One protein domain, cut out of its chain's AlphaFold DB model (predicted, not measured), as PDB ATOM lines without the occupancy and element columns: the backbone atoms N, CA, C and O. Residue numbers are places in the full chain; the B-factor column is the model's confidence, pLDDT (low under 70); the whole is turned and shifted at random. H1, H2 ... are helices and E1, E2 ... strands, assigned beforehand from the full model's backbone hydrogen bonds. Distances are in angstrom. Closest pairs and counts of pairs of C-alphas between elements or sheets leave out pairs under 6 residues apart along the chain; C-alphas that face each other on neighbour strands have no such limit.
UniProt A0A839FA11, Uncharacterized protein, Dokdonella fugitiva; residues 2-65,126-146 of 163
ATOM      1  N   ALA A   2     -24.351 -12.448  -8.808       70.81
ATOM      2  CA  ALA A   2     -24.452 -13.794  -9.365       70.81
ATOM      3  C   ALA A   2     -24.772 -14.793  -8.246       70.81
ATOM      4  O   ALA A   2     -23.889 -15.165  -7.476       70.81
ATOM      5  N   CYS A   3     -26.032 -15.223  -8.165       85.44
ATOM      6  CA  CYS A   3     -26.524 -16.083  -7.088       85.44
ATOM      7  C   CYS A   3     -26.426 -17.561  -7.473       85.44
ATOM      8  O   CYS A   3     -27.085 -18.022  -8.409       85.44
ATOM      9  N   PHE A   4     -25.633 -18.331  -6.733       91.56
ATOM     10  CA  PHE A   4     -25.483 -19.771  -6.939       91.56
ATOM     11  C   PHE A   4     -26.001 -20.545  -5.725       91.56
ATOM     12  O   PHE A   4     -25.862 -20.066  -4.600       91.56
ATOM     13  N   PRO A   5     -26.617 -21.725  -5.914       93.06
ATOM     14  CA  PRO A   5     -27.051 -22.535  -4.786       93.06
ATOM     15  C   PRO A   5     -25.830 -22.981  -3.977       93.06
ATOM     16  O   PRO A   5     -24.834 -23.447  -4.534       93.06
ATOM     17  N   LYS A   6     -25.918 -22.865  -2.655       92.88
ATOM     18  CA  LYS A   6     -24.907 -23.387  -1.744       92.88
ATOM     19  C   LYS A   6     -24.847 -24.904  -1.878       92.88
ATOM     20  O   LYS A   6     -25.849 -25.591  -1.698       92.88
ATOM     21  N   ILE A   7     -23.667 -25.419  -2.192       92.69
ATOM     22  CA  ILE A   7     -23.431 -26.857  -2.302       92.69
ATOM     23  C   ILE A   7     -23.215 -27.426  -0.899       92.69
ATOM     24  O   ILE A   7     -22.251 -27.067  -0.225       92.69
ATOM     25  N   ASP A   8     -24.093 -28.331  -0.473       93.06
ATOM     26  CA  ASP A   8     -23.980 -29.041   0.807       93.06
ATOM     27  C   ASP A   8     -23.092 -30.292   0.728       93.06
ATOM     28  O   ASP A   8     -22.499 -30.692   1.730       93.06
ATOM     29  N   GLN A   9     -22.959 -30.893  -0.457       92.00
ATOM     30  CA  GLN A   9     -22.117 -32.069  -0.688       92.00
ATOM     31  C   GLN A   9     -21.125 -31.800  -1.828       92.00
ATOM     32  O   GLN A   9     -21.451 -32.055  -2.996       92.00
ATOM     33  N   PRO A  10     -19.918 -31.275  -1.538       92.31
ATOM     34  CA  PRO A  10     -18.924 -31.019  -2.574       92.31
ATOM     35  C   PRO A  10     -18.533 -32.321  -3.277       92.31
ATOM     36  O   PRO A  10     -18.394 -33.377  -2.655       92.31
ATOM     37  N   CYS A  11     -18.361 -32.262  -4.597       92.62
ATOM     38  CA  CYS A  11     -17.927 -33.428  -5.351       92.62
ATOM     39  C   CYS A  11     -16.455 -33.740  -5.015       92.62
ATOM     40  O   CYS A  11     -15.622 -32.843  -5.118       92.62
ATOM     41  N   PRO A  12     -16.087 -34.988  -4.665       91.50
ATOM     42  CA  PRO A  12     -14.714 -35.327  -4.277       91.50
ATOM     43  C   PRO A  12     -13.752 -35.448  -5.474       91.50
ATOM     44  O   PRO A  12     -12.634 -35.928  -5.317       91.50
ATOM     45  N   LEU A  13     -14.198 -35.085  -6.679       88.75
ATOM     46  CA  LEU A  13     -13.396 -35.144  -7.897       88.75
ATOM     47  C   LEU A  13     -12.406 -33.976  -7.950       88.75
ATOM     48  O   LEU A  13     -12.714 -32.875  -7.493       88.75
ATOM     49  N   GLY A  14     -11.236 -34.197  -8.552       87.69
ATOM     50  CA  GLY A  14     -10.260 -33.132  -8.794       87.69
ATOM     51  C   GLY A  14     -10.758 -32.103  -9.818       87.69
ATOM     52  O   GLY A  14     -11.647 -32.393 -10.618       87.69
ATOM     53  N   ILE A  15     -10.166 -30.906  -9.830       84.69
ATOM     54  CA  ILE A  15     -10.599 -29.778 -10.682       84.69
ATOM     55  C   ILE A  15     -10.628 -30.161 -12.175       84.69
ATOM     56  O   ILE A  15     -11.608 -29.872 -12.862       84.69
ATOM     57  N   ASP A  16      -9.608 -30.859 -12.680       87.06
ATOM     58  CA  ASP A  16      -9.547 -31.293 -14.087       87.06
ATOM     59  C   ASP A  16     -10.595 -32.345 -14.450       87.06
ATOM     60  O   ASP A  16     -11.008 -32.466 -15.605       87.06
ATOM     61  N   GLU A  17     -11.006 -33.153 -13.478       87.88
ATOM     62  CA  GLU A  17     -12.052 -34.149 -13.670       87.88
ATOM     63  C   GLU A  17     -13.426 -33.481 -13.651       87.88
ATOM     64  O   GLU A  17     -14.222 -33.718 -14.555       87.88
ATOM     65  N   GLN A  18     -13.658 -32.547 -12.720       88.31
ATOM     66  CA  GLN A  18     -14.873 -31.729 -12.683       88.31
ATOM     67  C   GLN A  18     -15.091 -30.953 -13.991       88.31
ATOM     68  O   GLN A  18     -16.202 -30.926 -14.514       88.31
ATOM     69  N   ARG A  19     -14.022 -30.393 -14.576       87.00
ATOM     70  CA  ARG A  19     -14.071 -29.684 -15.869       87.00
ATOM     71  C   ARG A  19     -14.474 -30.567 -17.053       87.00
ATOM     72  O   ARG A  19     -14.907 -30.035 -18.072       87.00
ATOM     73  N   ARG A  20     -14.306 -31.888 -16.944       88.31
ATOM     74  CA  ARG A  20     -14.595 -32.862 -18.009       88.31
ATOM     75  C   ARG A  20     -15.947 -33.558 -17.847       88.31
ATOM     76  O   ARG A  20     -16.282 -34.416 -18.661       88.31
ATOM     77  N   ILE A  21     -16.734 -33.205 -16.831       89.06
ATOM     78  CA  ILE A  21     -18.056 -33.796 -16.622       89.06
ATOM     79  C   ILE A  21     -19.007 -33.343 -17.736       89.06
ATOM     80  O   ILE A  21     -19.334 -32.164 -17.854       89.06
ATOM     81  N   ALA A  22     -19.500 -34.299 -18.523       85.00
ATOM     82  CA  ALA A  22     -20.443 -34.066 -19.613       85.00
ATOM     83  C   ALA A  22     -21.852 -34.560 -19.235       85.00
ATOM     84  O   ALA A  22     -22.305 -35.609 -19.684       85.00
ATOM     85  N   GLY A  23     -22.538 -33.822 -18.358       88.06
ATOM     86  CA  GLY A  23     -23.957 -34.046 -18.033       88.06
ATOM     87  C   GLY A  23     -24.270 -35.198 -17.066       88.06
ATOM     88  O   GLY A  23     -25.394 -35.285 -16.577       88.06
ATOM     89  N   TYR A  24     -23.302 -36.050 -16.720       94.00
ATOM     90  CA  TYR A  24     -23.475 -37.104 -15.716       94.00
ATOM     91  C   TYR A  24     -22.222 -37.287 -14.861       94.00
ATOM     92  O   TYR A  24     -21.110 -37.356 -15.382       94.00
ATOM     93  N   CYS A  25     -22.398 -37.392 -13.543       92.19
ATOM     94  CA  CYS A  25     -21.296 -37.587 -12.608       92.19
ATOM     95  C   CYS A  25     -21.177 -39.064 -12.228       92.19
ATOM     96  O   CYS A  25     -22.039 -39.605 -11.536       92.19
ATOM     97  N   GLY A  26     -20.065 -39.700 -12.608       89.69
ATOM     98  CA  GLY A  26     -19.784 -41.102 -12.274       89.69
ATOM     99  C   GLY A  26     -19.563 -41.369 -10.780       89.69
ATOM    100  O   GLY A  26     -19.557 -42.522 -10.362       89.69
ATOM    101  N   ARG A  27     -19.394 -40.322  -9.958       90.69
ATOM    102  CA  ARG A  27     -19.151 -40.458  -8.515       90.69
ATOM    103  C   ARG A  27     -20.427 -40.496  -7.685       90.69
ATOM    104  O   ARG A  27     -20.519 -41.291  -6.757       90.69
ATOM    105  N   CYS A  28     -21.377 -39.609  -7.975       90.56
ATOM    106  CA  CYS A  28     -22.652 -39.537  -7.258       90.56
ATOM    107  C   CYS A  28     -23.816 -40.168  -8.035       90.56
ATOM    108  O   CYS A  28     -24.935 -40.187  -7.525       90.56
ATOM    109  N   SER A  29     -23.550 -40.671  -9.245       92.50
ATOM    110  CA  SER A  29     -24.503 -41.345 -10.132       92.50
ATOM    111  C   SER A  29     -25.753 -40.517 -10.460       92.50
ATOM    112  O   SER A  29     -26.845 -41.060 -10.642       92.50
ATOM    113  N   LYS A  30     -25.603 -39.191 -10.537       94.19
ATOM    114  CA  LYS A  30     -26.679 -38.230 -10.824       94.19
ATOM    115  C   LYS A  30     -26.383 -37.443 -12.099       94.19
ATOM    116  O   LYS A  30     -25.221 -37.220 -12.449       94.19
ATOM    117  N   ALA A  31     -27.451 -36.986 -12.754       94.81
ATOM    118  CA  ALA A  31     -27.354 -36.003 -13.826       94.81
ATOM    119  C   ALA A  31     -26.772 -34.692 -13.277       94.81
ATOM    120  O   ALA A  31     -27.149 -34.247 -12.190       94.81
ATOM    121  N   VAL A  32     -25.833 -34.111 -14.021       95.69
ATOM    122  CA  VAL A  32     -25.188 -32.843 -13.682       95.69
ATOM    123  C   VAL A  32     -25.803 -31.739 -14.513       95.69
ATOM    124  O   VAL A  32     -25.748 -31.767 -15.741       95.69
ATOM    125  N   HIS A  33     -26.364 -30.753 -13.827       95.56
ATOM    126  CA  HIS A  33     -26.976 -29.589 -14.444       95.56
ATOM    127  C   HIS A  33     -25.996 -28.417 -14.418       95.56
ATOM    128  O   HIS A  33     -25.589 -27.973 -13.342       95.56
ATOM    129  N   SER A  34     -25.608 -27.921 -15.596       93.88
ATOM    130  CA  SER A  34     -24.819 -26.689 -15.701       93.88
ATOM    131  C   SER A  34     -25.727 -25.482 -15.510       93.88
ATOM    132  O   SER A  34     -26.758 -25.359 -16.170       93.88
ATOM    133  N   LEU A  35     -25.332 -24.608 -14.589       93.44
ATOM    134  CA  LEU A  35     -26.041 -23.369 -14.282       93.44
ATOM    135  C   LEU A  35     -25.389 -22.137 -14.938       93.44
ATOM    136  O   LEU A  35     -25.890 -21.027 -14.786       93.44
ATOM    137  N   ASP A  36     -24.288 -22.329 -15.671       88.88
ATOM    138  CA  ASP A  36     -23.463 -21.265 -16.265       88.88
ATOM    139  C   ASP A  36     -24.200 -20.421 -17.309       88.88
ATOM    140  O   ASP A  36     -23.932 -19.233 -17.456       88.88
ATOM    141  N   GLY A  37     -25.127 -21.040 -18.045       87.94
ATOM    142  CA  GLY A  37     -25.917 -20.373 -19.081       87.94
ATOM    143  C   GLY A  37     -27.210 -19.732 -18.576       87.94
ATOM    144  O   GLY A  37     -27.958 -19.193 -19.384       87.94
ATOM    145  N   MET A  38     -27.504 -19.823 -17.275       93.25
ATOM    146  CA  MET A  38     -28.768 -19.365 -16.696       93.25
ATOM    147  C   MET A  38     -28.597 -18.010 -16.003       93.25
ATOM    148  O   MET A  38     -27.658 -17.798 -15.222       93.25
ATOM    149  N   SER A  39     -29.553 -17.107 -16.219       92.00
ATOM    150  CA  SER A  39     -29.687 -15.903 -15.395       92.00
ATOM    151  C   SER A  39     -29.953 -16.266 -13.928       92.00
ATOM    152  O   SER A  39     -30.343 -17.389 -13.606       92.00
ATOM    153  N   ASP A  40     -29.761 -15.320 -13.008       91.12
ATOM    154  CA  ASP A  40     -29.962 -15.579 -11.575       91.12
ATOM    155  C   ASP A  40     -31.407 -16.025 -11.272       91.12
ATOM    156  O   ASP A  40     -31.628 -16.972 -10.517       91.12
ATOM    157  N   ALA A  41     -32.401 -15.407 -11.920       93.00
ATOM    158  CA  ALA A  41     -33.807 -15.785 -11.778       93.00
ATOM    159  C   ALA A  41     -34.099 -17.188 -12.345       93.00
ATOM    160  O   ALA A  41     -34.838 -17.969 -11.736       93.00
ATOM    161  N   GLU A  42     -33.495 -17.539 -13.483       95.44
ATOM    162  CA  GLU A  42     -33.609 -18.880 -14.069       95.44
ATOM    163  C   GLU A  42     -32.942 -19.935 -13.188       95.44
ATOM    164  O   GLU A  42     -33.532 -20.983 -12.956       95.44
ATOM    165  N   ARG A  43     -31.768 -19.651 -12.611       94.75
ATOM    166  CA  ARG A  43     -31.115 -20.566 -11.662       94.75
ATOM    167  C   ARG A  43     -31.982 -20.817 -10.443       94.75
ATOM    168  O   ARG A  43     -32.185 -21.968 -10.067       94.75
ATOM    169  N   VAL A  44     -32.499 -19.755  -9.826       94.25
ATOM    170  CA  VAL A  44     -33.343 -19.879  -8.632       94.25
ATOM    171  C   VAL A  44     -34.602 -20.675  -8.951       94.25
ATOM    172  O   VAL A  44     -34.935 -21.601  -8.215       94.25
ATOM    173  N   SER A  45     -35.287 -20.358 -10.052       95.19
ATOM    174  CA  SER A  45     -36.500 -21.080 -10.452       95.19
ATOM    175  C   SER A  45     -36.219 -22.538 -10.816       95.19
ATOM    176  O   SER A  45     -36.948 -23.417 -10.360       95.19
ATOM    177  N   PHE A  46     -35.141 -22.816 -11.552       95.50
ATOM    178  CA  PHE A  46     -34.718 -24.168 -11.908       95.50
ATOM    179  C   PHE A  46     -34.433 -25.019 -10.671       95.50
ATOM    180  O   PHE A  46     -34.967 -26.119 -10.538       95.50
ATOM    181  N   VAL A  47     -33.639 -24.487  -9.739       95.25
ATOM    182  CA  VAL A  47     -33.309 -25.189  -8.500       95.25
ATOM    183  C   VAL A  47     -34.574 -25.385  -7.668       95.25
ATOM    184  O   VAL A  47     -34.897 -26.518  -7.350       95.25
ATOM    185  N   ARG A  48     -35.375 -24.344  -7.406       95.00
ATOM    186  CA  ARG A  48     -36.609 -24.460  -6.599       95.00
ATOM    187  C   ARG A  48     -37.655 -25.409  -7.201       95.00
ATOM    188  O   ARG A  48     -38.466 -25.956  -6.460       95.00
ATOM    189  N   ALA A  49     -37.663 -25.596  -8.521       95.38
ATOM    190  CA  ALA A  49     -38.563 -26.528  -9.197       95.38
ATOM    191  C   ALA A  49     -38.114 -27.999  -9.096       95.38
ATOM    192  O   ALA A  49     -38.920 -28.903  -9.349       95.38
ATOM    193  N   ALA A  50     -36.853 -28.261  -8.742       94.56
ATOM    194  CA  ALA A  50     -36.321 -29.611  -8.643       94.56
ATOM    195  C   ALA A  50     -36.969 -30.382  -7.482       94.56
ATOM    196  O   ALA A  50     -37.097 -29.897  -6.359       94.56
ATOM    197  N   LYS A  51     -37.372 -31.628  -7.751       91.75
ATOM    198  CA  LYS A  51     -37.966 -32.528  -6.757       91.75
ATOM    199  C   LYS A  51     -36.922 -33.549  -6.315       91.75
ATOM    200  O   LYS A  51     -36.844 -34.637  -6.877       91.75
ATOM    201  N   GLY A  52     -36.124 -33.181  -5.315       91.56
ATOM    202  CA  GLY A  52     -35.127 -34.058  -4.695       91.56
ATOM    203  C   GLY A  52     -33.673 -33.685  -5.003       91.56
ATOM    204  O   GLY A  52     -33.408 -32.649  -5.612       91.56
ATOM    205  N   PRO A  53     -32.717 -34.518  -4.559       94.25
ATOM    206  CA  PRO A  53     -31.307 -34.168  -4.581       94.25
ATOM    207  C   PRO A  53     -30.760 -34.140  -6.009       94.25
ATOM    208  O   PRO A  53     -30.875 -35.116  -6.751       94.25
ATOM    209  N   MET A  54     -30.080 -33.056  -6.362       95.12
ATOM    210  CA  MET A  54     -29.555 -32.816  -7.708       95.12
ATOM    211  C   MET A  54     -28.053 -32.542  -7.677       95.12
ATOM    212  O   MET A  54     -27.516 -32.112  -6.658       95.12
ATOM    213  N   CYS A  55     -27.359 -32.808  -8.785       95.88
ATOM    214  CA  CYS A  55     -25.962 -32.421  -8.946       95.88
ATOM    215  C   CYS A  55     -25.888 -31.210  -9.875       95.88
ATOM    216  O   CYS A  55     -26.463 -31.220 -10.963       95.88
ATOM    217  N   VAL A  56     -25.200 -30.161  -9.437       95.44
ATOM    218  CA  VAL A  56     -25.046 -28.912 -10.187       95.44
ATOM    219  C   VAL A  56     -23.577 -28.625 -10.439       95.44
ATOM    220  O   VAL A  56     -22.711 -29.017  -9.652       95.44
ATOM    221  N   THR A  57     -23.305 -27.938 -11.542       94.12
ATOM    222  CA  THR A  57     -21.988 -27.389 -11.857       94.12
ATOM    223  C   THR A  57     -22.130 -25.937 -12.291       94.12
ATOM    224  O   THR A  57     -23.096 -25.576 -12.972       94.12
ATOM    225  N   TYR A  58     -21.205 -25.095 -11.847       91.69
ATOM    226  CA  TYR A  58     -21.130 -23.700 -12.254       91.69
ATOM    227  C   TYR A  58     -19.704 -23.170 -12.136       91.69
ATOM    228  O   TYR A  58     -18.876 -23.681 -11.378       91.69
ATOM    229  N   ARG A  59     -19.415 -22.119 -12.893       88.69
ATOM    230  CA  ARG A  59     -18.156 -21.392 -12.900       88.69
ATOM    231  C   ARG A  59     -18.343 -20.094 -12.141       88.69
ATOM    232  O   ARG A  59     -19.090 -19.213 -12.552       88.69
ATOM    233  N   ALA A  60     -17.623 -19.974 -11.037       81.38
ATOM    234  CA  ALA A  60     -17.464 -18.706 -10.351       81.38
ATOM    235  C   ALA A  60     -16.215 -18.003 -10.894       81.38
ATOM    236  O   ALA A  60     -15.203 -18.652 -11.177       81.38
ATOM    237  N   ALA A  61     -16.269 -16.681 -11.050       72.56
ATOM    238  CA  ALA A  61     -15.070 -15.901 -11.323       72.56
ATOM    239  C   ALA A  61     -14.105 -16.050 -10.133       72.56
ATOM    240  O   ALA A  61     -14.457 -15.698  -9.009       72.56
ATOM    241  N   GLY A  62     -12.909 -16.602 -10.356       59.25
ATOM    242  CA  GLY A  62     -11.847 -16.546  -9.357       59.25
ATOM    243  C   GLY A  62     -11.369 -15.104  -9.214       59.25
ATOM    244  O   GLY A  62     -11.266 -14.388 -10.209       59.25
ATOM    245  N   ARG A  63     -11.087 -14.647  -7.988       53.72
ATOM    246  CA  ARG A  63     -10.433 -13.349  -7.775       53.72
ATOM    247  C   ARG A  63      -9.020 -13.403  -8.371       53.72
ATOM    248  O   ARG A  63      -8.081 -13.803  -7.695       53.72
ATOM    249  N   GLY A  64      -8.862 -12.977  -9.623       45.69
ATOM    250  CA  GLY A  64      -7.593 -12.414 -10.072       45.69
ATOM    251  C   GLY A  64      -7.359 -11.134  -9.273       45.69
ATOM    252  O   GLY A  64      -8.251 -10.288  -9.201       45.69
ATOM    253  N   ALA A  65      -6.215 -11.018  -8.603       44.56
ATOM    254  CA  ALA A  65      -5.843  -9.819  -7.865       44.56
ATOM    255  C   ALA A  65      -5.700  -8.638  -8.841       44.56
ATOM    256  O   ALA A  65      -4.640  -8.427  -9.421       44.56
ATOM    257  N   SER A 126     -11.652 -18.741 -13.983       72.31
ATOM    258  CA  SER A 126     -12.964 -19.200 -13.543       72.31
ATOM    259  C   SER A 126     -12.807 -20.554 -12.848       72.31
ATOM    260  O   SER A 126     -12.352 -21.523 -13.471       72.31
ATOM    261  N   ILE A 127     -13.194 -20.643 -11.578       79.81
ATOM    262  CA  ILE A 127     -13.166 -21.885 -10.807       79.81
ATOM    263  C   ILE A 127     -14.463 -22.636 -11.099       79.81
ATOM    264  O   ILE A 127     -15.556 -22.114 -10.889       79.81
ATOM    265  N   THR A 128     -14.345 -23.860 -11.613       87.19
ATOM    266  CA  THR A 128     -15.492 -24.762 -11.779       87.19
ATOM    267  C   THR A 128     -15.786 -25.422 -10.444       87.19
ATOM    268  O   THR A 128     -14.915 -26.079  -9.879       87.19
ATOM    269  N   ILE A 129     -17.006 -25.245  -9.956       87.06
ATOM    270  CA  ILE A 129     -17.491 -25.810  -8.707       87.06
ATOM    271  C   ILE A 129     -18.582 -26.820  -9.061       87.06
ATOM    272  O   ILE A 129     -19.547 -26.488  -9.747       87.06
ATOM    273  N   THR A 130     -18.422 -28.063  -8.607       92.44
ATOM    274  CA  THR A 130     -19.404 -29.134  -8.816       92.44
ATOM    275  C   THR A 130     -19.772 -29.792  -7.497       92.44
ATOM    276  O   THR A 130     -18.906 -30.099  -6.673       92.44
ATOM    277  N   GLY A 131     -21.057 -30.081  -7.303       93.06
ATOM    278  CA  GLY A 131     -21.508 -30.782  -6.109       93.06
ATOM    279  C   GLY A 131     -23.005 -31.030  -6.055       93.06
ATOM    280  O   GLY A 131     -23.749 -30.732  -6.990       93.06
ATOM    281  N   GLY A 132     -23.420 -31.669  -4.967       93.81
ATOM    282  CA  GLY A 132     -24.806 -31.989  -4.676       93.81
ATOM    283  C   GLY A 132     -25.507 -30.870  -3.914       93.81
ATOM    284  O   GLY A 132     -24.936 -30.299  -2.987       93.81
ATOM    285  N   VAL A 133     -26.755 -30.624  -4.304       94.94
ATOM    286  CA  VAL A 133     -27.752 -29.907  -3.505       94.94
ATOM    287  C   VAL A 133     -28.742 -30.952  -3.003       94.94
ATOM    288  O   VAL A 133     -29.423 -31.592  -3.810       94.94
ATOM    289  N   SER A 134     -28.775 -31.184  -1.693       93.50
ATOM    290  CA  SER A 134     -29.588 -32.239  -1.076       93.50
ATOM    291  C   SER A 134     -31.064 -31.861  -0.984       93.50
ATOM    292  O   SER A 134     -31.918 -32.698  -1.275       93.50
ATOM    293  N   ASP A 135     -31.359 -30.607  -0.632       93.38
ATOM    294  CA  ASP A 135     -32.720 -30.072  -0.584       93.38
ATOM    295  C   ASP A 135     -32.832 -28.771  -1.401       93.38
ATOM    296  O   ASP A 135     -32.544 -27.680  -0.899       93.38
ATOM    297  N   PRO A 136     -33.261 -28.855  -2.673       92.12
ATOM    298  CA  PRO A 136     -33.398 -27.676  -3.522       92.12
ATOM    299  C   PRO A 136     -34.526 -26.727  -3.081       92.12
ATOM    300  O   PRO A 136     -34.512 -25.544  -3.433       92.12
ATOM    301  N   ALA A 137     -35.506 -27.208  -2.307       90.75
ATOM    302  CA  ALA A 137     -36.649 -26.405  -1.886       90.75
ATOM    303  C   ALA A 137     -36.283 -25.420  -0.774       90.75
ATOM    304  O   ALA A 137     -36.918 -24.370  -0.678       90.75
ATOM    305  N   THR A 138     -35.237 -25.703   0.009       91.50
ATOM    306  CA  THR A 138     -34.785 -24.875   1.143       91.50
ATOM    307  C   THR A 138     -33.369 -24.320   0.977       91.50
ATOM    308  O   THR A 138     -32.911 -23.569   1.832       91.50
ATOM    309  N   VAL A 139     -32.706 -24.599  -0.152       93.31
ATOM    310  CA  VAL A 139     -31.319 -24.186  -0.396       93.31
ATOM    311  C   VAL A 139     -31.106 -22.673  -0.254       93.31
ATOM    312  O   VAL A 139     -31.923 -21.845  -0.692       93.31
ATOM    313  N   GLU A 140     -29.984 -22.334   0.372       93.06
ATOM    314  CA  GLU A 140     -29.438 -20.985   0.472       93.06
ATOM    315  C   GLU A 140     -28.721 -20.628  -0.837       93.06
ATOM    316  O   GLU A 140     -28.040 -21.469  -1.424       93.06
ATOM    317  N   PHE A 141     -28.855 -19.387  -1.300       91.06
ATOM    318  CA  PHE A 141     -28.112 -18.899  -2.459       91.06
ATOM    319  C   PHE A 141     -26.999 -17.976  -1.980       91.06
ATOM    320  O   PHE A 141     -27.243 -17.077  -1.180       91.06
ATOM    321  N   VAL A 142     -25.790 -18.214  -2.472       87.88
ATOM    322  CA  VAL A 142     -24.598 -17.438  -2.141       87.88
ATOM    323  C   VAL A 142     -24.244 -16.580  -3.345       87.88
ATOM    324  O   VAL A 142     -24.278 -17.056  -4.485       87.88
ATOM    325  N   ASP A 143     -23.904 -15.320  -3.095       83.06
ATOM    326  CA  ASP A 143     -23.321 -14.474  -4.126       83.06
ATOM    327  C   ASP A 143     -21.859 -14.885  -4.343       83.06
ATOM    328  O   ASP A 143     -21.083 -15.011  -3.392       83.06
ATOM    329  N   ALA A 144     -21.463 -15.083  -5.601       66.75
ATOM    330  CA  ALA A 144     -20.076 -15.401  -5.948       66.75
ATOM    331  C   ALA A 144     -19.055 -14.335  -5.483       66.75
ATOM    332  O   ALA A 144     -17.860 -14.615  -5.435       66.75
ATOM    333  N   SER A 145     -19.513 -13.135  -5.123       63.56
ATOM    334  CA  SER A 145     -18.710 -11.999  -4.660       63.56
ATOM    335  C   SER A 145     -18.457 -12.000  -3.144       63.56
ATOM    336  O   SER A 145     -17.447 -11.442  -2.712       63.56
ATOM    337  N   ASP A 146     -19.332 -12.629  -2.346       60.66
ATOM    338  CA  ASP A 146     -19.331 -12.579  -0.866       60.66
ATOM    339  C   ASP A 146     -18.535 -13.725  -0.205       60.66
ATOM    340  O   ASP A 146     -18.226 -13.692   0.983       60.66
TER     341      ASP A 146
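Overview. This is residues 2 to 65 and 126 to 146 of the 163 residues of an uncharacterized protein of Dokdonella fugitiva (UniProt A0A839FA11). A long antiparallel pair of strands, E3 and E4, runs through the middle, with E2 beside E3 as the third strand of a sheet; the helix H2 and a small second pair of strands, E1 and E5, sit next to each other by this sheet, with H2 packing on E1, while the short helix H1, well away from H2, packs on E4 with Gln 18 closest to Thr 130. The printed part has 85 residues, with named elements in the order E1, H1, E2, H2, E3, E4, E5. The larger sheet runs E2, E3, E4 and is mixed; the class is mixed, helices and strands, with 41 of the 85 residues in named elements. The whole is compact and rounded, with a radius of gyration of the C-alphas of 12.2 A and spans of 36 by 29 by 21 A.

Arrangement. Start at E1, residues 3 to 5; its antiparallel neighbour is E5, residues 141 to 143, where N 4 and O 142 are 2.9 A apart, within hydrogen-bond range. Next comes H1, residues 15 to 18; its closest C-alpha pair with E4, residues 126 to 133, is Gln 18 and Thr 130, 6.5 A apart. Then E2, residues 30 to 34, is the parallel neighbour of E3, residues 54 to 61, at 31 degrees, with N 33 and O 55 2.9 A apart. Between them look for H2, residues 40 to 49: E2, H2 and E3 make a strand-helix-strand unit, two parallel neighbour strands with a helix between, and its crossover is right-handed. The closest C-alphas of H2 and E1 are those of Asp 40 and Cys 3, 5.7 A apart. H1 and H2 are both on the larger sheet but only graze it, and they are apart from each other. E3 and E4 are antiparallel at 158 degrees, with N 56 and O 131 2.9 A apart. Every O i to N i+4 pair in H2 is within hydrogen-bond range; H1 is too short for such a pair.

Along the chain. Find C-alpha 3 at (-26.524, -16.083, -7.088), where E1 begins. H1 follows, then E2, 12.7 A long, and H2, 14.1 A. E3 starts from C-alpha 54 at (-29.555, -32.816, -7.708) and is 22.6 A long; E4 is 20.8 A. E5 ends at C-alpha 143, (-23.321, -14.474, -4.126).

Size, cuts and confidence. The C-alphas of Lys 51 and Ala 65 are the two farthest apart, 39.4 A. Residues 66 to 125 are not printed, and C-alphas 65 and 126 are 13.1 A apart across the cut. The link from H1 to E2 is long, with 11 residues. The mean pLDDT of the printed part is 87.8; look for values under 70 at residues 62 to 65 and 144 to 146.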